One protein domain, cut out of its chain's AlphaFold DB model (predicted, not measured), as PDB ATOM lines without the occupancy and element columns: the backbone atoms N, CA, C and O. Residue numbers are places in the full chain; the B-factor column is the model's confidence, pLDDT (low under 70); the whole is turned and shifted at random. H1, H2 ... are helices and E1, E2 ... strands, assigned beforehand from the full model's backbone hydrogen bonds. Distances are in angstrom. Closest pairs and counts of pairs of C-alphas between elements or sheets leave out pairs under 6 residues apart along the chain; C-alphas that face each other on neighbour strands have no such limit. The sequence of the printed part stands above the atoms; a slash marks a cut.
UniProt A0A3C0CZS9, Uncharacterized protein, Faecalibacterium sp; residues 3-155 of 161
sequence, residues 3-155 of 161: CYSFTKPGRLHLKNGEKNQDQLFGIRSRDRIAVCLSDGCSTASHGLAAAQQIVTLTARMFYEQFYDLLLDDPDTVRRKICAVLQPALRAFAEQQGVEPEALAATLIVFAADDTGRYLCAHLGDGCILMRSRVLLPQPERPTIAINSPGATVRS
ATOM      1  N   CYS A   3     -49.018 -16.055  49.848       68.62
ATOM      2  CA  CYS A   3     -48.093 -15.479  48.880       68.62
ATOM      3  C   CYS A   3     -48.895 -14.888  47.720       68.62
ATOM      4  O   CYS A   3     -49.867 -15.499  47.275       68.62
ATOM      5  N   TYR A   4     -48.483 -13.732  47.206       79.69
ATOM      6  CA  TYR A   4     -49.132 -13.106  46.054       79.69
ATOM      7  C   TYR A   4     -48.123 -12.466  45.101       79.69
ATOM      8  O   TYR A   4     -47.032 -12.048  45.492       79.69
ATOM      9  N   SER A   5     -48.519 -12.390  43.834       69.25
ATOM     10  CA  SER A   5     -47.787 -11.735  42.754       69.25
ATOM     11  C   SER A   5     -48.798 -11.097  41.805       69.25
ATOM     12  O   SER A   5     -49.778 -11.739  41.426       69.25
ATOM     13  N   PHE A   6     -48.600  -9.826  41.457       74.50
ATOM     14  CA  PHE A   6     -49.419  -9.125  40.469       74.50
ATOM     15  C   PHE A   6     -48.617  -7.988  39.846       74.50
ATOM     16  O   PHE A   6     -48.137  -7.113  40.565       74.50
ATOM     17  N   THR A   7     -48.512  -7.974  38.519       78.62
ATOM     18  CA  THR A   7     -47.902  -6.878  37.756       78.62
ATOM     19  C   THR A   7     -48.706  -6.637  36.483       78.62
ATOM     20  O   THR A   7     -49.391  -7.536  35.986       78.62
ATOM     21  N   LYS A   8     -48.679  -5.408  35.959       74.62
ATOM     22  CA  LYS A   8     -49.393  -5.049  34.729       74.62
ATOM     23  C   LYS A   8     -48.501  -4.176  33.848       74.62
ATOM     24  O   LYS A   8     -47.990  -3.182  34.353       74.62
ATOM     25  N   PRO A   9     -48.379  -4.471  32.543       76.81
ATOM     26  CA  PRO A   9     -47.589  -3.642  31.645       76.81
ATOM     27  C   PRO A   9     -48.175  -2.235  31.513       76.81
ATOM     28  O   PRO A   9     -49.393  -2.041  31.404       76.81
ATOM     29  N   GLY A  10     -47.283  -1.247  31.471       72.69
ATOM     30  CA  GLY A  10     -47.625   0.131  31.136       72.69
ATOM     31  C   GLY A  10     -48.118   0.284  29.691       72.69
ATOM     32  O   GLY A  10     -47.815  -0.522  28.812       72.69
ATOM     33  N   ARG A  11     -48.866   1.362  29.415       74.88
ATOM     34  CA  ARG A  11     -49.423   1.641  28.073       74.88
ATOM     35  C   ARG A  11     -48.352   1.793  26.988       74.88
ATOM     36  O   ARG A  11     -48.622   1.458  25.840       74.88
ATOM     37  N   LEU A  12     -47.171   2.304  27.342       70.81
ATOM     38  CA  LEU A  12     -46.054   2.473  26.413       70.81
ATOM     39  C   LEU A  12     -45.456   1.118  26.004       70.81
ATOM     40  O   LEU A  12     -45.386   0.845  24.813       70.81
ATOM     41  N   HIS A  13     -45.162   0.241  26.971       75.19
ATOM     42  CA  HIS A  13     -44.705  -1.130  26.713       75.19
ATOM     43  C   HIS A  13     -45.696  -1.907  25.835       75.19
ATOM     44  O   HIS A  13     -45.309  -2.541  24.857       75.19
ATOM     45  N   LEU A  14     -47.002  -1.774  26.112       76.81
ATOM     46  CA  LEU A  14     -48.051  -2.358  25.266       76.81
ATOM     47  C   LEU A  14     -48.020  -1.815  23.830       76.81
ATOM     48  O   LEU A  14     -48.204  -2.578  22.886       76.81
ATOM     49  N   LYS A  15     -47.791  -0.508  23.659       74.81
ATOM     50  CA  LYS A  15     -47.699   0.133  22.340       74.81
ATOM     51  C   LYS A  15     -46.455  -0.323  21.566       74.81
ATOM     52  O   LYS A  15     -46.524  -0.430  20.345       74.81
ATOM     53  N   ASN A  16     -45.361  -0.605  22.267       75.12
ATOM     54  CA  ASN A  16     -44.092  -1.041  21.686       75.12
ATOM     55  C   ASN A  16     -43.998  -2.567  21.496       75.12
ATOM     56  O   ASN A  16     -43.027  -3.049  20.921       75.12
ATOM     57  N   GLY A  17     -44.988  -3.339  21.964       75.50
ATOM     58  CA  GLY A  17     -44.939  -4.805  21.935       75.50
ATOM     59  C   GLY A  17     -43.904  -5.404  22.895       75.50
ATOM     60  O   GLY A  17     -43.502  -6.556  22.735       75.50
ATOM     61  N   GLU A  18     -43.463  -4.631  23.886       76.31
ATOM     62  CA  GLU A  18     -42.470  -5.037  24.875       76.31
ATOM     63  C   GLU A  18     -43.121  -5.895  25.969       76.31
ATOM     64  O   GLU A  18     -44.272  -5.687  26.371       76.31
ATOM     65  N   LYS A  19     -42.380  -6.893  26.459       78.56
ATOM     66  CA  LYS A  19     -42.837  -7.741  27.567       78.56
ATOM     67  C   LYS A  19     -42.815  -6.946  28.870       78.56
ATOM     68  O   LYS A  19     -41.928  -6.128  29.076       78.56
ATOM     69  N   ASN A  20     -43.750  -7.239  29.775       83.38
ATOM     70  CA  ASN A  20     -43.698  -6.686  31.125       83.38
ATOM     71  C   ASN A  20     -42.492  -7.264  31.878       83.38
ATOM     72  O   ASN A  20     -42.420  -8.485  32.034       83.38
ATOM     73  N   GLN A  21     -41.574  -6.407  32.322       85.56
ATOM     74  CA  GLN A  21     -40.389  -6.803  33.089       85.56
ATOM     75  C   GLN A  21     -40.546  -6.526  34.590       85.56
ATOM     76  O   GLN A  21     -39.770  -7.062  35.380       85.56
ATOM     77  N   ASP A  22     -41.606  -5.813  34.987       90.31
ATOM     78  CA  ASP A  22     -42.004  -5.630  36.377       90.31
ATOM     79  C   ASP A  22     -42.365  -6.972  37.008       90.31
ATOM     80  O   ASP A  22     -43.210  -7.721  36.494       90.31
ATOM     81  N   GLN A  23     -41.785  -7.233  38.172       94.44
ATOM     82  CA  GLN A  23     -42.058  -8.378  39.027       94.44
ATOM     83  C   GLN A  23     -42.409  -7.906  40.432       94.44
ATOM     84  O   GLN A  23     -41.810  -6.971  40.956       94.44
ATOM     85  N   LEU A  24     -43.376  -8.578  41.057       94.88
ATOM     86  CA  LEU A  24     -43.771  -8.352  42.442       94.88
ATOM     87  C   LEU A  24     -43.940  -9.696  43.135       94.88
ATOM     88  O   LEU A  24     -44.572 -10.602  42.586       94.88
ATOM     89  N   PHE A  25     -43.434  -9.809  44.355       96.62
ATOM     90  CA  PHE A  25     -43.691 -10.958  45.211       96.62
ATOM     91  C   PHE A  25     -43.884 -10.501  46.654       96.62
ATOM     92  O   PHE A  25     -43.104  -9.703  47.178       96.62
ATOM     93  N   GLY A  26     -44.947 -10.989  47.287       95.81
ATOM     94  CA  GLY A  26     -45.281 -10.666  48.666       95.81
ATOM     95  C   GLY A  26     -45.603 -11.905  49.487       95.81
ATOM     96  O   GLY A  26     -46.191 -12.857  48.977       95.81
ATOM     97  N   ILE A  27     -45.232 -11.859  50.763       97.06
ATOM     98  CA  ILE A  27     -45.553 -12.847  51.791       97.06
ATOM     99  C   ILE A  27     -46.302 -12.132  52.909       97.06
ATOM    100  O   ILE A  27     -45.844 -11.104  53.410       97.06
ATOM    101  N   ARG A  28     -47.431 -12.697  53.339       94.19
ATOM    102  CA  ARG A  28     -48.233 -12.173  54.446       94.19
ATOM    103  C   ARG A  28     -48.613 -13.268  55.447       94.19
ATOM    104  O   ARG A  28     -49.048 -14.365  55.081       94.19
ATOM    105  N   SER A  29     -48.499 -12.944  56.730       93.81
ATOM    106  CA  SER A  29     -49.128 -13.645  57.854       93.81
ATOM    107  C   SER A  29     -50.055 -12.703  58.620       93.81
ATOM    108  O   SER A  29     -50.365 -11.598  58.172       93.81
ATOM    109  N   ARG A  30     -50.556 -13.172  59.765       91.69
ATOM    110  CA  ARG A  30     -51.401 -12.381  60.659       91.69
ATOM    111  C   ARG A  30     -50.665 -11.160  61.221       91.69
ATOM    112  O   ARG A  30     -51.277 -10.114  61.360       91.69
ATOM    113  N   ASP A  31     -49.389 -11.334  61.536       93.44
ATOM    114  CA  ASP A  31     -48.547 -10.415  62.303       93.44
ATOM    115  C   ASP A  31     -47.501  -9.686  61.452       93.44
ATOM    116  O   ASP A  31     -46.897  -8.731  61.924       93.44
ATOM    117  N   ARG A  32     -47.241 -10.141  60.219       93.06
ATOM    118  CA  ARG A  32     -46.154  -9.620  59.381       93.06
ATOM    119  C   ARG A  32     -46.471  -9.649  57.897       93.06
ATOM    120  O   ARG A  32     -47.215 -10.503  57.406       93.06
ATOM    121  N   ILE A  33     -45.826  -8.749  57.169       96.31
ATOM    122  CA  ILE A  33     -45.846  -8.693  55.712       96.31
ATOM    123  C   ILE A  33     -44.460  -8.329  55.180       96.31
ATOM    124  O   ILE A  33     -43.766  -7.504  55.768       96.31
ATOM    125  N   ALA A  34     -44.078  -8.914  54.051       96.81
ATOM    126  CA  ALA A  34     -42.958  -8.461  53.237       96.81
ATOM    127  C   ALA A  34     -43.386  -8.437  51.771       96.81
ATOM    128  O   ALA A  34     -44.026  -9.372  51.298       96.81
ATOM    129  N   VAL A  35     -43.040  -7.375  51.052       96.31
ATOM    130  CA  VAL A  35     -43.359  -7.185  49.636       96.31
ATOM    131  C   VAL A  35     -42.124  -6.659  48.936       96.31
ATOM    132  O   VAL A  35     -41.536  -5.675  49.381       96.31
ATOM    133  N   CYS A  36     -41.751  -7.295  47.834       96.31
ATOM    134  CA  CYS A  36     -40.682  -6.840  46.966       96.31
ATOM    135  C   CYS A  36     -41.231  -6.556  45.566       96.31
ATOM    136  O   CYS A  36     -42.004  -7.346  45.026       96.31
ATOM    137  N   LEU A  37     -40.803  -5.437  44.994       95.31
ATOM    138  CA  LEU A  37     -40.998  -5.019  43.613       95.31
ATOM    139  C   LEU A  37     -39.620  -4.931  42.946       95.31
ATOM    140  O   LEU A  37     -38.638  -4.540  43.578       95.31
ATOM    141  N   SER A  38     -39.543  -5.308  41.680       94.94
ATOM    142  CA  SER A  38     -38.339  -5.199  40.864       94.94
ATOM    143  C   SER A  38     -38.748  -4.928  39.424       94.94
ATOM    144  O   SER A  38     -39.706  -5.528  38.941       94.94
ATOM    145  N   ASP A  39     -38.032  -4.030  38.765       92.19
ATOM    146  CA  ASP A  39     -38.180  -3.732  37.343       92.19
ATOM    147  C   ASP A  39     -36.928  -4.210  36.601       92.19
ATOM    148  O   ASP A  39     -35.808  -3.799  36.920       92.19
ATOM    149  N   GLY A  40     -37.117  -5.134  35.662       91.50
ATOM    150  CA  GLY A  40     -36.044  -5.677  34.841       91.50
ATOM    151  C   GLY A  40     -35.549  -4.665  33.812       91.50
ATOM    152  O   GLY A  40     -36.328  -4.069  33.083       91.50
ATOM    153  N   CYS A  41     -34.233  -4.515  33.687       89.12
ATOM    154  CA  CYS A  41     -33.644  -3.582  32.734       89.12
ATOM    155  C   CYS A  41     -33.840  -4.067  31.287       89.12
ATOM    156  O   CYS A  41     -33.413  -5.166  30.931       89.12
ATOM    157  N   SER A  42     -34.428  -3.232  30.427       84.44
ATOM    158  CA  SER A  42     -34.742  -3.602  29.038       84.44
ATOM    159  C   SER A  42     -33.522  -3.760  28.130       84.44
ATOM    160  O   SER A  42     -33.601  -4.445  27.114       84.44
ATOM    161  N   THR A  43     -32.383  -3.160  28.486       85.62
ATOM    162  CA  THR A  43     -31.113  -3.345  27.761       85.62
ATOM    163  C   THR A  43     -30.360  -4.601  28.198       85.62
ATOM    164  O   THR A  43     -29.412  -5.007  27.527       85.62
ATOM    165  N   ALA A  44     -30.790  -5.246  29.286       88.12
ATOM    166  CA  ALA A  44     -30.248  -6.512  29.747       88.12
ATOM    167  C   ALA A  44     -31.108  -7.665  29.213       88.12
ATOM    168  O   ALA A  44     -32.315  -7.736  29.457       88.12
ATOM    169  N   SER A  45     -30.484  -8.599  28.492       88.88
ATOM    170  CA  SER A  45     -31.197  -9.682  27.800       88.88
ATOM    171  C   SER A  45     -32.011 -10.582  28.738       88.88
ATOM    172  O   SER A  45     -32.979 -11.202  28.299       88.88
ATOM    173  N   HIS A  46     -31.661 -10.617  30.029       91.75
ATOM    174  CA  HIS A  46     -32.320 -11.417  31.058       91.75
ATOM    175  C   HIS A  46     -32.856 -10.565  32.226       91.75
ATOM    176  O   HIS A  46     -33.045 -11.078  33.330       91.75
ATOM    177  N   GLY A  47     -33.177  -9.284  31.992       92.19
ATOM    178  CA  GLY A  47     -33.691  -8.380  33.031       92.19
ATOM    179  C   GLY A  47     -34.962  -8.881  33.734       92.19
ATOM    180  O   GLY A  47     -35.057  -8.822  34.957       92.19
ATOM    181  N   LEU A  48     -35.907  -9.475  32.992       92.62
ATOM    182  CA  LEU A  48     -37.117 -10.077  33.579       92.62
ATOM    183  C   LEU A  48     -36.780 -11.247  34.523       92.62
ATOM    184  O   LEU A  48     -37.356 -11.365  35.603       92.62
ATOM    185  N   ALA A  49     -35.847 -12.112  34.122       93.62
ATOM    186  CA  ALA A  49     -35.444 -13.254  34.936       93.62
ATOM    187  C   ALA A  49     -34.702 -12.797  36.203       93.62
ATOM    188  O   ALA A  49     -34.951 -13.322  37.288       93.62
ATOM    189  N   ALA A  50     -33.858 -11.766  36.086       95.12
ATOM    190  CA  ALA A  50     -33.220 -11.126  37.232       95.12
ATOM    191  C   ALA A  50     -34.267 -10.580  38.219       95.12
ATOM    192  O   ALA A  50     -34.206 -10.891  39.411       95.12
ATOM    193  N   ALA A  51     -35.270  -9.850  37.720       95.25
ATOM    194  CA  ALA A  51     -36.346  -9.303  38.539       95.25
ATOM    195  C   ALA A  51     -37.125 -10.398  39.293       95.25
ATOM    196  O   ALA A  51     -37.404 -10.250  40.483       95.25
ATOM    197  N   GLN A  52     -37.405 -11.539  38.650       95.25
ATOM    198  CA  GLN A  52     -38.080 -12.690  39.275       95.25
ATOM    199  C   GLN A  52     -37.289 -13.283  40.450       95.25
ATOM    200  O   GLN A  52     -37.861 -13.571  41.510       95.25
ATOM    201  N   GLN A  53     -35.974 -13.452  40.276       96.00
ATOM    202  CA  GLN A  53     -35.093 -13.945  41.337       96.00
ATOM    203  C   GLN A  53     -35.029 -12.946  42.496       96.00
ATOM    204  O   GLN A  53     -35.212 -13.324  43.656       96.00
ATOM    205  N   ILE A  54     -34.847 -11.660  42.178       96.50
ATOM    206  CA  ILE A  54     -34.733 -10.582  43.164       96.50
ATOM    207  C   ILE A  54     -35.976 -10.502  44.046       96.50
ATOM    208  O   ILE A  54     -35.832 -10.517  45.271       96.50
ATOM    209  N   VAL A  55     -37.185 -10.462  43.472       97.19
ATOM    210  CA  VAL A  55     -38.398 -10.296  44.292       97.19
ATOM    211  C   VAL A  55     -38.635 -11.465  45.235       97.19
ATOM    212  O   VAL A  55     -39.027 -11.265  46.384       97.19
ATOM    213  N   THR A  56     -38.351 -12.683  44.777       96.31
ATOM    214  CA  THR A  56     -38.601 -13.894  45.559       96.31
ATOM    215  C   THR A  56     -37.613 -14.013  46.713       96.31
ATOM    216  O   THR A  56     -38.023 -14.197  47.860       96.31
ATOM    217  N   LEU A  57     -36.314 -13.886  46.423       97.81
ATOM    218  CA  LEU A  57     -35.256 -14.011  47.428       97.81
ATOM    219  C   LEU A  57     -35.342 -12.892  48.465       97.81
ATOM    220  O   LEU A  57     -35.273 -13.155  49.665       97.81
ATOM    221  N   THR A  58     -35.552 -11.656  48.011       96.75
ATOM    222  CA  THR A  58     -35.552 -10.491  48.899       96.75
ATOM    223  C   THR A  58     -36.778 -10.480  49.804       96.75
ATOM    224  O   THR A  58     -36.632 -10.275  51.005       96.75
ATOM    225  N   ALA A  59     -37.983 -10.753  49.286       96.94
ATOM    226  CA  ALA A  59     -39.172 -10.787  50.138       96.94
ATOM    227  C   ALA A  59     -39.113 -11.930  51.165       96.94
ATOM    228  O   ALA A  59     -39.525 -11.729  52.304       96.94
ATOM    229  N   ARG A  60     -38.574 -13.105  50.795       97.69
ATOM    230  CA  ARG A  60     -38.348 -14.214  51.743       97.69
ATOM    231  C   ARG A  60     -37.369 -13.817  52.836       97.69
ATOM    232  O   ARG A  60     -37.718 -13.914  54.005       97.69
ATOM    233  N   MET A  61     -36.208 -13.282  52.461       97.19
ATOM    234  CA  MET A  61     -35.210 -12.788  53.411       97.19
ATOM    235  C   MET A  61     -35.814 -11.759  54.379       97.19
ATOM    236  O   MET A  61     -35.663 -11.894  55.589       97.19
ATOM    237  N   PHE A  62     -36.543 -10.765  53.864       95.69
ATOM    238  CA  PHE A  62     -37.165  -9.718  54.681       95.69
ATOM    239  C   PHE A  62     -38.305 -10.231  55.566       95.69
ATOM    240  O   PHE A  62     -38.545  -9.667  56.630       95.69
ATOM    241  N   TYR A  63     -39.006 -11.284  55.149       97.06
ATOM    242  CA  TYR A  63     -40.062 -11.909  55.941       97.06
ATOM    243  C   TYR A  63     -39.506 -12.811  57.051       97.06
ATOM    244  O   TYR A  63     -39.975 -12.760  58.190       97.06
ATOM    245  N   GLU A  64     -38.525 -13.651  56.715       97.06
ATOM    246  CA  GLU A  64     -37.949 -14.669  57.600       97.06
ATOM    247  C   GLU A  64     -36.996 -14.056  58.629       97.06
ATOM    248  O   GLU A  64     -37.022 -14.444  59.792       97.06
ATOM    249  N   GLN A  65     -36.202 -13.062  58.221       96.50
ATOM    250  CA  GLN A  65     -35.185 -12.415  59.058       96.50
ATOM    251  C   GLN A  65     -35.622 -11.026  59.538       96.50
ATOM    252  O   GLN A  65     -34.784 -10.208  59.905       96.50
ATOM    253  N   PHE A  66     -36.928 -10.734  59.520       94.31
ATOM    254  CA  PHE A  66     -37.476  -9.399  59.779       94.31
ATOM    255  C   PHE A  66     -36.873  -8.719  61.017       94.31
ATOM    256  O   PHE A  66     -36.390  -7.594  60.923       94.31
ATOM    257  N   TYR A  67     -36.877  -9.400  62.167       91.81
ATOM    258  CA  TYR A  67     -36.402  -8.814  63.422       91.81
ATOM    259  C   TYR A  67     -34.887  -8.619  63.453       91.81
ATOM    260  O   TYR A  67     -34.434  -7.594  63.952       91.81
ATOM    261  N   ASP A  68     -34.119  -9.541  62.877       93.75
ATOM    262  CA  ASP A  68     -32.665  -9.399  62.792       93.75
ATOM    263  C   ASP A  68     -32.303  -8.197  61.912       93.75
ATOM    264  O   ASP A  68     -31.513  -7.344  62.306       93.75
ATOM    265  N   LEU A  69     -32.951  -8.076  60.749       91.50
ATOM    266  CA  LEU A  69     -32.733  -6.964  59.821       91.50
ATOM    267  C   LEU A  69     -33.213  -5.620  60.376       91.50
ATOM    268  O   LEU A  69     -32.676  -4.581  60.001       91.50
ATOM    269  N   LEU A  70     -34.228  -5.623  61.241       88.56
ATOM    270  CA  LEU A  70     -34.714  -4.418  61.910       88.56
ATOM    271  C   LEU A  70     -33.713  -3.892  62.955       88.56
ATOM    272  O   LEU A  70     -33.697  -2.692  63.224       88.56
ATOM    273  N   LEU A  71     -32.921  -4.783  63.557       87.69
ATOM    274  CA  LEU A  71     -31.926  -4.458  64.585       87.69
ATOM    275  C   LEU A  71     -30.536  -4.167  64.009       87.69
ATOM    276  O   LEU A  71     -29.736  -3.495  64.661       87.69
ATOM    277  N   ASP A  72     -30.248  -4.665  62.808       86.56
ATOM    278  CA  ASP A  72     -28.999  -4.408  62.104       86.56
ATOM    279  C   ASP A  72     -28.859  -2.942  61.672       86.56
ATOM    280  O   ASP A  72     -29.817  -2.264  61.287       86.56
ATOM    281  N   ASP A  73     -27.616  -2.466  61.632       86.69
ATOM    282  CA  ASP A  73     -27.294  -1.207  60.977       86.69
ATOM    283  C   ASP A  73     -27.442  -1.317  59.436       86.69
ATOM    284  O   ASP A  73     -27.314  -2.406  58.858       86.69
ATOM    285  N   PRO A  74     -27.663  -0.194  58.727       83.88
ATOM    286  CA  PRO A  74     -27.838  -0.190  57.273       83.88
ATOM    287  C   PRO A  74     -26.716  -0.851  56.456       83.88
ATOM    288  O   PRO A  74     -26.990  -1.420  55.393       83.88
ATOM    289  N   ASP A  75     -25.459  -0.794  56.911       85.12
ATOM    290  CA  ASP A  75     -24.331  -1.407  56.203       85.12
ATOM    291  C   ASP A  75     -24.351  -2.928  56.337       85.12
ATOM    292  O   ASP A  75     -24.032  -3.655  55.388       85.12
ATOM    293  N   THR A  76     -24.759  -3.429  57.499       88.62
ATOM    294  CA  THR A  76     -24.981  -4.856  57.733       88.62
ATOM    295  C   THR A  76     -26.157  -5.379  56.914       88.62
ATOM    296  O   THR A  76     -25.989  -6.378  56.209       88.62
ATOM    297  N   VAL A  77     -27.289  -4.666  56.878       88.06
ATOM    298  CA  VAL A  77     -28.433  -5.025  56.018       88.06
ATOM    299  C   VAL A  77     -28.017  -5.075  54.545       88.06
ATOM    300  O   VAL A  77     -28.289  -6.063  53.862       88.06
ATOM    301  N   ARG A  78     -27.286  -4.062  54.052       88.19
ATOM    302  CA  ARG A  78     -26.767  -4.047  52.672       88.19
ATOM    303  C   ARG A  78     -25.893  -5.269  52.385       88.19
ATOM    304  O   ARG A  78     -26.082  -5.921  51.361       88.19
ATOM    305  N   ARG A  79     -24.956  -5.599  53.281       88.88
ATOM    306  CA  ARG A  79     -24.082  -6.773  53.124       88.88
ATOM    307  C   ARG A  79     -24.873  -8.077  53.090       88.88
ATOM    308  O   ARG A  79     -24.582  -8.910  52.238       88.88
ATOM    309  N   LYS A  80     -25.885  -8.239  53.950       93.19
ATOM    310  CA  LYS A  80     -26.764  -9.420  53.945       93.19
ATOM    311  C   LYS A  80     -27.538  -9.542  52.627       93.19
ATOM    312  O   LYS A  80     -27.553 -10.619  52.042       93.19
ATOM    313  N   ILE A  81     -28.094  -8.439  52.113       92.75
ATOM    314  CA  ILE A  81     -28.781  -8.425  50.809       92.75
ATOM    315  C   ILE A  81     -27.817  -8.853  49.695       92.75
ATOM    316  O   ILE A  81     -28.143  -9.741  48.908       92.75
ATOM    317  N   CYS A  82     -26.612  -8.277  49.639       92.31
ATOM    318  CA  CYS A  82     -25.607  -8.654  48.643       92.31
ATOM    319  C   CYS A  82     -25.182 -10.124  48.768       92.31
ATOM    320  O   CYS A  82     -25.048 -10.796  47.748       92.31
ATOM    321  N   ALA A  83     -25.009 -10.629  49.991       94.12
ATOM    322  CA  ALA A  83     -24.622 -12.014  50.253       94.12
ATOM    323  C   ALA A  83     -25.693 -13.030  49.824       94.12
ATOM    324  O   ALA A  83     -25.351 -14.161  49.496       94.12
ATOM    325  N   VAL A  84     -26.970 -12.633  49.790       95.19
ATOM    326  CA  VAL A  84     -28.061 -13.466  49.263       95.19
ATOM    327  C   VAL A  84     -28.166 -13.338  47.743       95.19
ATOM    328  O   VAL A  84     -28.202 -14.344  47.037       95.19
ATOM    329  N   LEU A  85     -28.206 -12.110  47.220       94.38
ATOM    330  CA  LEU A  85     -28.525 -11.879  45.810       94.38
ATOM    331  C   LEU A  85     -27.355 -12.151  44.867       94.38
ATOM    332  O   LEU A  85     -27.572 -12.733  43.808       94.38
ATOM    333  N   GLN A  86     -26.124 -11.762  45.213       94.06
ATOM    334  CA  GLN A  86     -24.997 -11.910  44.286       94.06
ATOM    335  C   GLN A  86     -24.689 -13.379  43.967       94.06
ATOM    336  O   GLN A  86     -24.583 -13.693  42.781       94.06
ATOM    337  N   PRO A  87     -24.577 -14.301  44.945       96.19
ATOM    338  CA  PRO A  87     -24.324 -15.705  44.630       96.19
ATOM    339  C   PRO A  87     -25.488 -16.341  43.869       96.19
ATOM    340  O   PRO A  87     -25.256 -17.088  42.925       96.19
ATOM    341  N   ALA A  88     -26.732 -16.011  44.232       95.75
ATOM    342  CA  ALA A  88     -27.912 -16.556  43.568       95.75
ATOM    343  C   ALA A  88     -28.016 -16.109  42.102       95.75
ATOM    344  O   ALA A  88     -28.264 -16.935  41.226       95.75
ATOM    345  N   LEU A  89     -27.778 -14.824  41.818       94.75
ATOM    346  CA  LEU A  89     -27.782 -14.304  40.451       94.75
ATOM    347  C   LEU A  89     -26.607 -14.846  39.632       94.75
ATOM    348  O   LEU A  89     -26.799 -15.172  38.467       94.75
ATOM    349  N   ARG A  90     -25.416 -15.009  40.228       96.06
ATOM    350  CA  ARG A  90     -24.270 -15.644  39.550       96.06
ATOM    351  C   ARG A  90     -24.556 -17.099  39.190       96.06
ATOM    352  O   ARG A  90     -24.390 -17.469  38.036       96.06
ATOM    353  N   ALA A  91     -25.060 -17.885  40.138       96.44
ATOM    354  CA  ALA A  91     -25.441 -19.272  39.884       96.44
ATOM    355  C   ALA A  91     -26.542 -19.369  38.815       96.44
ATOM    356  O   ALA A  91     -26.503 -20.249  37.960       96.44
ATOM    357  N   PHE A  92     -27.509 -18.446  38.827       95.69
ATOM    358  CA  PHE A  92     -28.531 -18.373  37.788       95.69
ATOM    359  C   PHE A  92     -27.930 -18.024  36.416       95.69
ATOM    360  O   PHE A  92     -28.282 -18.663  35.428       95.69
ATOM    361  N   ALA A  93     -27.002 -17.065  36.345       95.00
ATOM    362  CA  ALA A  93     -26.306 -16.701  35.110       95.00
ATOM    363  C   ALA A  93     -25.551 -17.901  34.515       95.00
ATOM    364  O   ALA A  93     -25.737 -18.233  33.345       95.00
ATOM    365  N   GLU A  94     -24.792 -18.612  35.353       97.00
ATOM    366  CA  GLU A  94     -24.074 -19.836  34.981       97.00
ATOM    367  C   GLU A  94     -25.031 -20.915  34.452       97.00
ATOM    368  O   GLU A  94     -24.778 -21.505  33.403       97.00
ATOM    369  N   GLN A  95     -26.169 -21.135  35.122       96.19
ATOM    370  CA  GLN A  95     -27.192 -22.095  34.686       96.19
ATOM    371  C   GLN A  95     -27.828 -21.736  33.339       96.19
ATOM    372  O   GLN A  95     -28.217 -22.635  32.594       96.19
ATOM    373  N   GLN A  96     -27.963 -20.444  33.033       93.44
ATOM    374  CA  GLN A  96     -28.497 -19.971  31.754       93.44
ATOM    375  C   GLN A  96     -27.416 -19.829  30.669       93.44
ATOM    376  O   GLN A  96     -27.752 -19.558  29.518       93.44
ATOM    377  N   GLY A  97     -26.134 -20.015  31.006       95.88
ATOM    378  CA  GLY A  97     -25.020 -19.819  30.079       95.88
ATOM    379  C   GLY A  97     -24.860 -18.363  29.632       95.88
ATOM    380  O   GLY A  97     -24.537 -18.115  28.471       95.88
ATOM    381  N   VAL A  98     -25.126 -17.404  30.525       95.38
ATOM    382  CA  VAL A  98     -25.023 -15.963  30.248       95.38
ATOM    383  C   VAL A  98     -24.059 -15.280  31.207       95.38
ATOM    384  O   VAL A  98     -23.840 -15.744  32.324       95.38
ATOM    385  N   GLU A  99     -23.523 -14.140  30.785       93.81
ATOM    386  CA  GLU A  99     -22.715 -13.290  31.658       93.81
ATOM    387  C   GLU A  99     -23.582 -12.642  32.755       93.81
ATOM    388  O   GLU A  99     -24.740 -12.295  32.490       93.81
ATOM    389  N   PRO A 100     -23.057 -12.421  33.973       90.38
ATOM    390  CA  PRO A 100     -23.794 -11.764  35.056       90.38
ATOM    391  C   PRO A 100     -24.390 -10.404  34.672       90.38
ATOM    392  O   PRO A 100     -25.470 -10.049  35.137       90.38
ATOM    393  N   GLU A 101     -23.730  -9.653  33.793       90.31
ATOM    394  CA  GLU A 101     -24.169  -8.346  33.296       90.31
ATOM    395  C   GLU A 101     -25.458  -8.428  32.460       90.31
ATOM    396  O   GLU A 101     -26.164  -7.432  32.310       90.31
ATOM    397  N   ALA A 102     -25.812  -9.616  31.953       92.62
ATOM    398  CA  ALA A 102     -27.098  -9.860  31.302       92.62
ATOM    399  C   ALA A 102     -28.281  -9.859  32.290       92.62
ATOM    400  O   ALA A 102     -29.438  -9.797  31.858       92.62
ATOM    401  N   LEU A 103     -28.007  -9.919  33.599       93.94
ATOM    402  CA  LEU A 103     -28.979  -9.879  34.688       93.94
ATOM    403  C   LEU A 103     -28.948  -8.507  35.371       93.94
ATOM    404  O   LEU A 103     -28.219  -8.292  36.338       93.94
ATOM    405  N   ALA A 104     -29.785  -7.583  34.907       92.88
ATOM    406  CA  ALA A 104     -29.946  -6.281  35.548       92.88
ATOM    407  C   ALA A 104     -31.419  -5.992  35.839       92.88
ATOM    408  O   ALA A 104     -32.273  -6.128  34.963       92.88
ATOM    409  N   ALA A 105     -31.706  -5.584  37.074       94.19
ATOM    410  CA  ALA A 105     -33.025  -5.157  37.517       94.19
ATOM    411  C   ALA A 105     -32.906  -4.265  38.763       94.19
ATOM    412  O   ALA A 105     -31.904  -4.313  39.483       94.19
ATOM    413  N   THR A 106     -33.933  -3.464  39.026       93.81
ATOM    414  CA  THR A 106     -34.053  -2.675  40.257       93.81
ATOM    415  C   THR A 106     -34.471  -3.559  41.434       93.81
ATOM    416  O   THR A 106     -34.858  -4.713  41.270       93.81
ATOM    417  N   LEU A 107     -34.407  -3.039  42.652       93.50
ATOM    418  CA  LEU A 107     -34.932  -3.702  43.843       93.50
ATOM    419  C   LEU A 107     -35.661  -2.663  44.676       93.50
ATOM    420  O   LEU A 107     -35.111  -1.603  44.951       93.50
ATOM    421  N   ILE A 108     -36.869  -2.982  45.123       94.25
ATOM    422  CA  ILE A 108     -37.585  -2.246  46.161       94.25
ATOM    423  C   ILE A 108     -38.224  -3.276  47.080       94.25
ATOM    424  O   ILE A 108     -39.013  -4.095  46.625       94.25
ATOM    425  N   VAL A 109     -37.934  -3.228  48.374       94.94
ATOM    426  CA  VAL A 109     -38.555  -4.116  49.358       94.94
ATOM    427  C   VAL A 109     -39.064  -3.328  50.552       94.94
ATOM    428  O   VAL A 109     -38.425  -2.387  51.026       94.94
ATOM    429  N   PHE A 110     -40.231  -3.734  51.036       94.62
ATOM    430  CA  PHE A 110     -40.873  -3.235  52.238       94.62
ATOM    431  C   PHE A 110     -41.285  -4.422  53.102       94.62
ATOM    432  O   PHE A 110     -41.914  -5.354  52.604       94.62
ATOM    433  N   ALA A 111     -40.980  -4.369  54.392       94.38
ATOM    434  CA  ALA A 111     -41.521  -5.304  55.364       94.38
ATOM    435  C   ALA A 111     -41.995  -4.568  56.610       94.38
ATOM    436  O   ALA A 111     -41.396  -3.568  57.004       94.38
ATOM    437  N   ALA A 112     -43.059  -5.076  57.224       93.12
ATOM    438  CA  ALA A 112     -43.627  -4.516  58.439       93.12
ATOM    439  C   ALA A 112     -44.283  -5.590  59.307       93.12
ATOM    440  O   ALA A 112     -44.714  -6.632  58.806       93.12
ATOM    441  N   ASP A 113     -44.396  -5.292  60.598       90.88
ATOM    442  CA  ASP A 113     -45.215  -6.053  61.533       90.88
ATOM    443  C   ASP A 113     -46.518  -5.328  61.906       90.88
ATOM    444  O   ASP A 113     -46.771  -4.186  61.511       90.88
ATOM    445  N   ASP A 114     -47.362  -6.011  62.673       89.00
ATOM    446  CA  ASP A 114     -48.646  -5.513  63.169       89.00
ATOM    447  C   ASP A 114     -48.528  -4.422  64.248       89.00
ATOM    448  O   ASP A 114     -49.520  -3.764  64.563       89.00
ATOM    449  N   THR A 115     -47.319  -4.164  64.759       84.75
ATOM    450  CA  THR A 115     -47.018  -3.067  65.695       84.75
ATOM    451  C   THR A 115     -46.620  -1.768  64.986       84.75
ATOM    452  O   THR A 115     -46.417  -0.735  65.628       84.75
ATOM    453  N   GLY A 116     -46.505  -1.802  63.654       82.75
ATOM    454  CA  GLY A 116     -46.115  -0.658  62.832       82.75
ATOM    455  C   GLY A 116     -44.603  -0.462  62.705       82.75
ATOM    456  O   GLY A 116     -44.177   0.550  62.143       82.75
ATOM    457  N   ARG A 117     -43.782  -1.411  63.177       86.75
ATOM    458  CA  ARG A 117     -42.344  -1.418  62.881       86.75
ATOM    459  C   ARG A 117     -42.156  -1.850  61.436       86.75
ATOM    460  O   ARG A 117     -42.823  -2.772  60.975       86.75
ATOM    461  N   TYR A 118     -41.243  -1.199  60.726       90.75
ATOM    462  CA  TYR A 118     -40.985  -1.508  59.330       90.75
ATOM    463  C   TYR A 118     -39.515  -1.320  58.971       90.75
ATOM    464  O   TYR A 118     -38.776  -0.588  59.629       90.75
ATOM    465  N   LEU A 119     -39.106  -1.966  57.885       90.06
ATOM    466  CA  LEU A 119     -37.857  -1.676  57.202       90.06
ATOM    467  C   LEU A 119     -38.074  -1.688  55.695       90.06
ATOM    468  O   LEU A 119     -38.952  -2.381  55.170       90.06
ATOM    469  N   CYS A 120     -37.252  -0.917  54.996       91.12
ATOM    470  CA  CYS A 120     -37.248  -0.918  53.552       91.12
ATOM    471  C   CYS A 120     -35.839  -0.762  52.986       91.12
ATOM    472  O   CYS A 120     -34.940  -0.173  53.593       91.12
ATOM    473  N   ALA A 121     -35.650  -1.304  51.792       89.25
ATOM    474  CA  ALA A 121     -34.424  -1.147  51.032       89.25
ATOM    475  C   ALA A 121     -34.767  -0.978  49.557       89.25
ATOM    476  O   ALA A 121     -35.788  -1.483  49.084       89.25
ATOM    477  N   HIS A 122     -33.911  -0.265  48.838       89.50
ATOM    478  CA  HIS A 122     -34.028  -0.148  47.397       89.50
ATOM    479  C   HIS A 122     -32.652  -0.060  46.731       89.50
ATOM    480  O   HIS A 122     -31.672   0.360  47.350       89.50
ATOM    481  N   LEU A 123     -32.594  -0.474  45.469       88.12
ATOM    482  CA  LEU A 123     -31.448  -0.358  44.577       88.12
ATOM    483  C   LEU A 123     -31.957  -0.002  43.178       88.12
ATOM    484  O   LEU A 123     -32.892  -0.626  42.679       88.12
ATOM    485  N   GLY A 124     -31.325   0.983  42.543       86.69
ATOM    486  CA  GLY A 124     -31.788   1.554  41.279       86.69
ATOM    487  C   GLY A 124     -32.581   2.841  41.494       86.69
ATOM    488  O   GLY A 124     -32.376   3.552  42.476       86.69
ATOM    489  N   ASP A 125     -33.467   3.140  40.557       83.94
ATOM    490  CA  ASP A 125     -34.250   4.378  40.461       83.94
ATOM    491  C   ASP A 125     -35.677   4.261  41.030       83.94
ATOM    492  O   ASP A 125     -36.418   5.242  41.088       83.94
ATOM    493  N   GLY A 126     -36.047   3.074  41.509       80.81
ATOM    494  CA  GLY A 126     -37.281   2.843  42.243       80.81
ATOM    495  C   GLY A 126     -37.384   3.678  43.525       80.81
ATOM    496  O   GLY A 126     -36.392   3.888  44.225       80.81
ATOM    497  N   CYS A 127     -38.599   4.115  43.871       83.12
ATOM    498  CA  CYS A 127     -38.855   4.922  45.066       83.12
ATOM    499  C   CYS A 127     -39.954   4.334  45.964       83.12
ATOM    500  O   CYS A 127     -40.889   3.680  45.499       83.12
ATOM    501  N   ILE A 128     -39.852   4.601  47.269       82.75
ATOM    502  CA  ILE A 128     -40.876   4.271  48.266       82.75
ATOM    503  C   ILE A 128     -41.417   5.579  48.826       82.75
ATOM    504  O   ILE A 128     -40.682   6.352  49.436       82.75
ATOM    505  N   LEU A 129     -42.714   5.811  48.649       80.50
ATOM    506  CA  LEU A 129     -43.389   6.996  49.163       80.50
ATOM    507  C   LEU A 129     -44.131   6.651  50.448       80.50
ATOM    508  O   LEU A 129     -45.031   5.812  50.454       80.50
ATOM    509  N   MET A 130     -43.786   7.336  51.535       76.50
ATOM    510  CA  MET A 130     -44.465   7.190  52.817       76.50
ATOM    511  C   MET A 130     -45.093   8.516  53.226       76.50
ATOM    512  O   MET A 130     -44.414   9.534  53.340       76.50
ATOM    513  N   ARG A 131     -46.403   8.503  53.483       75.62
ATOM    514  CA  ARG A 131     -47.084   9.649  54.082       75.62
ATOM    515  C   ARG A 131     -46.899   9.587  55.593       75.62
ATOM    516  O   ARG A 131     -47.546   8.780  56.255       75.62
ATOM    517  N   SER A 132     -46.048  10.456  56.132       60.50
ATOM    518  CA  SER A 132     -45.966  10.642  57.579       60.50
ATOM    519  C   SER A 132     -47.308  11.169  58.096       60.50
ATOM    520  O   SER A 132     -47.780  12.221  57.657       60.50
ATOM    521  N   ARG A 133     -47.945  10.441  59.021       50.31
ATOM    522  CA  ARG A 133     -49.013  11.003  59.854       50.31
ATOM    523  C   ARG A 133     -48.356  11.839  60.948       50.31
ATOM    524  O   ARG A 133     -48.353  11.458  62.111       50.31
ATOM    525  N   VAL A 134     -47.805  12.992  60.584       47.31
ATOM    526  CA  VAL A 134     -47.715  14.067  61.572       47.31
ATOM    527  C   VAL A 134     -49.165  14.447  61.866       47.31
ATOM    528  O   VAL A 134     -49.895  14.820  60.944       47.31
ATOM    529  N   LEU A 135     -49.614  14.281  63.114       44.22
ATOM    530  CA  LEU A 135     -50.781  15.007  63.611       44.22
ATOM    531  C   LEU A 135     -50.445  16.491  63.429       44.22
ATOM    532  O   LEU A 135     -49.692  17.067  64.207       44.22
ATOM    533  N   LEU A 136     -50.893  17.076  62.320       33.66
ATOM    534  CA  LEU A 136     -50.638  18.477  62.017       33.66
ATOM    535  C   LEU A 136     -51.353  19.351  63.052       33.66
ATOM    536  O   LEU A 136     -52.524  19.111  63.354       33.66
ATOM    537  N   PRO A 137     -50.735  20.480  63.408       35.75
ATOM    538  CA  PRO A 137     -51.439  21.736  63.256       35.75
ATOM    539  C   PRO A 137     -50.756  22.584  62.170       35.75
ATOM    540  O   PRO A 137     -49.745  23.226  62.418       35.75
ATOM    541  N   GLN A 138     -51.393  22.610  60.989       34.72
ATOM    542  CA  GLN A 138     -51.262  23.603  59.899       34.72
ATOM    543  C   GLN A 138     -49.894  23.678  59.158       34.72
ATOM    544  O   GLN A 138     -48.979  22.924  59.473       34.72
ATOM    545  N   PRO A 139     -49.796  24.379  58.007       50.41
ATOM    546  CA  PRO A 139     -49.991  23.762  56.703       50.41
ATOM    547  C   PRO A 139     -48.748  23.967  55.834       50.41
ATOM    548  O   PRO A 139     -48.721  24.880  55.022       50.41
ATOM    549  N   GLU A 140     -47.725  23.123  55.950       34.84
ATOM    550  CA  GLU A 140     -46.578  23.210  55.038       34.84
ATOM    551  C   GLU A 140     -46.142  21.837  54.530       34.84
ATOM    552  O   GLU A 140     -45.500  21.068  55.230       34.84
ATOM    553  N   ARG A 141     -46.521  21.598  53.265       28.52
ATOM    554  CA  ARG A 141     -45.991  20.652  52.266       28.52
ATOM    555  C   ARG A 141     -45.916  19.162  52.663       28.52
ATOM    556  O   ARG A 141     -45.356  18.801  53.691       28.52
ATOM    557  N   PRO A 142     -46.404  18.242  51.804       28.86
ATOM    558  CA  PRO A 142     -46.171  16.817  52.016       28.86
ATOM    559  C   PRO A 142     -44.661  16.557  52.066       28.86
ATOM    560  O   PRO A 142     -43.946  16.831  51.102       28.86
ATOM    561  N   THR A 143     -44.164  16.044  53.190       30.14
ATOM    562  CA  THR A 143     -42.787  15.561  53.285       30.14
ATOM    563  C   THR A 143     -42.685  14.281  52.460       30.14
ATOM    564  O   THR A 143     -43.074  13.204  52.903       30.14
ATOM    565  N   ILE A 144     -42.225  14.417  51.218       29.72
ATOM    566  CA  ILE A 144     -41.870  13.302  50.342       29.72
ATOM    567  C   ILE A 144     -40.462  12.867  50.751       29.72
ATOM    568  O   ILE A 144     -39.502  13.606  50.542       29.72
ATOM    569  N   ALA A 145     -40.326  11.688  51.358       33.78
ATOM    570  CA  ALA A 145     -39.017  11.068  51.528       33.78
ATOM    571  C   ALA A 145     -38.589  10.476  50.175       33.78
ATOM    572  O   ALA A 145     -39.055   9.408  49.790       33.78
ATOM    573  N   ILE A 146     -37.753  11.202  49.431       28.30
ATOM    574  CA  ILE A 146     -37.040  10.680  48.260       28.30
ATOM    575  C   ILE A 146     -35.688  10.196  48.780       28.30
ATOM    576  O   ILE A 146     -34.846  11.017  49.138       28.30
ATOM    577  N   ASN A 147     -35.492   8.882  48.878       38.78
ATOM    578  CA  ASN A 147     -34.204   8.315  49.269       38.78
ATOM    579  C   ASN A 147     -33.411   7.934  48.007       38.78
ATOM    580  O   ASN A 147     -33.925   7.234  47.139       38.78
ATOM    581  N   SER A 148     -32.177   8.427  47.913       27.38
ATOM    582  CA  SER A 148     -31.125   7.960  46.993       27.38
ATOM    583  C   SER A 148     -30.409   6.737  47.620       27.38
ATOM    584  O   SER A 148     -30.666   6.443  48.789       27.38
ATOM    585  N   PRO A 149     -29.548   5.984  46.899       32.28
ATOM    586  CA  PRO A 149     -29.301   4.561  47.150       32.28
ATOM    587  C   PRO A 149     -28.762   4.303  48.562       32.28
ATOM    588  O   PRO A 149     -27.633   4.658  48.896       32.28
ATOM    589  N   GLY A 150     -29.583   3.662  49.392       36.75
ATOM    590  CA  GLY A 150     -29.241   3.323  50.766       36.75
ATOM    591  C   GLY A 150     -30.375   2.554  51.437       36.75
ATOM    592  O   GLY A 150     -31.540   2.945  51.358       36.75
ATOM    593  N   ALA A 151     -30.048   1.446  52.104       37.16
ATOM    594  CA  ALA A 151     -30.995   0.767  52.983       37.16
ATOM    595  C   ALA A 151     -31.404   1.750  54.091       37.16
ATOM    596  O   ALA A 151     -30.552   2.259  54.815       37.16
ATOM    597  N   THR A 152     -32.694   2.066  54.197       40.78
ATOM    598  CA  THR A 152     -33.198   2.975  55.229       40.78
ATOM    599  C   THR A 152     -33.964   2.150  56.248       40.78
ATOM    600  O   THR A 152     -35.104   1.755  56.015       40.78
ATOM    601  N   VAL A 153     -33.342   1.905  57.398       36.91
ATOM    602  CA  VAL A 153     -34.028   1.331  58.558       36.91
ATOM    603  C   VAL A 153     -34.678   2.486  59.320       36.91
ATOM    604  O   VAL A 153     -33.992   3.387  59.802       36.91
ATOM    605  N   ARG A 154     -36.012   2.511  59.390       42.28
ATOM    606  CA  ARG A 154     -36.765   3.467  60.216       42.28
ATOM    607  C   ARG A 154     -37.762   2.704  61.072       42.28
ATOM    608  O   ARG A 154     -38.816   2.306  60.599       42.28
ATOM    609  N   SER A 155     -37.452   2.558  62.355       34.50
ATOM    610  CA  SER A 155     -38.419   2.126  63.357       34.50
ATOM    611  C   SER A 155     -39.160   3.350  63.896       34.50
ATOM    612  O   SER A 155     -38.602   4.117  64.682       34.50
TER     613      SER A 155
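This is residues 3 to 155 of the 161 residues of an uncharacterized protein of Faecalibacterium sp (UniProt A0A3C0CZS9). An antiparallel sheet of five strands has helices over one face: H2 lies along E1 and E2, short H3 crosses E4, and long H4, which follows H3 in the chain, packs on H2 at a slant. Short H1 is set away from the sheet, and in the long link from E4 to E5 residues 135 to 141 stick out. The printed part has 153 residues, with four named helices and five named strands in the order H1 E1 E2 H2 H3 H4 E3 E4 E5; the sheet's order is E1 E2 E3 E4 E5. The class is mixed, helices and strands; the whole is compact, with a radius of gyration of the C-alphas of 16.8 A and spans of 57 by 38 by 29 A.

H1 is residues 11 to 16, from C-alpha 11 at (-49.423, 1.641, 28.073). E1, residues 22 to 28, is 20.2 A long, and E2, residues 32 to 39, 24.2 A. H2, residues 47 to 64, is 25.7 A long; H3 is residues 66 to 71. H4, residues 74 to 96, is 32.3 A long and ends at C-alpha 96 (-28.497, -19.971, 31.754). E3, residues 107 to 113, is 20.6 A long, E4, residues 118 to 123, 17.6 A. E5, residues 152 to 154, ends at C-alpha 154 (-36.765, 3.467, 60.216).

E1 and E2 form a hairpin, with N 25 and O 36 2.9 A apart, within hydrogen-bond range. E2 and E3 have N 35 and O 110 at 2.8 A. E3, E4 and E5 form a meander, each strand the antiparallel neighbour of the one before; N 109 and O 121 are 2.9 A apart, N 152 and O 120 3.2 A. H2, H3 and H4 on one face of the sheet make two layers, helices and sheet. H2 runs along the strands at a height over the sheet of 6.9 A; its closest C-alphas to E2 are those of Val 55 and Cys 36, 4.9 A. H3 runs across the strands over E4, with the C-alphas of Leu 70 and Leu 119 closest at 6.3 A. H2, with residues 50 to 58 alone, touches H4, opposite ways at a steep tilt of 43 degrees; the C-alphas of Ile 54 and Leu 85 are closest, 6.9 A. H1 is not on the sheet and is apart from H2. In H1, H2 and H3 every O i to N i+4 pair is within hydrogen-bond range; in H4 17 of 19 are.

The C-alphas of Gly 97 and Pro 137 are farthest apart, 59.4 A. The printed part has no cut. The link from E4 to E5, 28 residues, is long, and its residues 135 to 141 stand free. The mean pLDDT of the printed part is 81.5; residues 3, 5 and 132 to 155 are under 70.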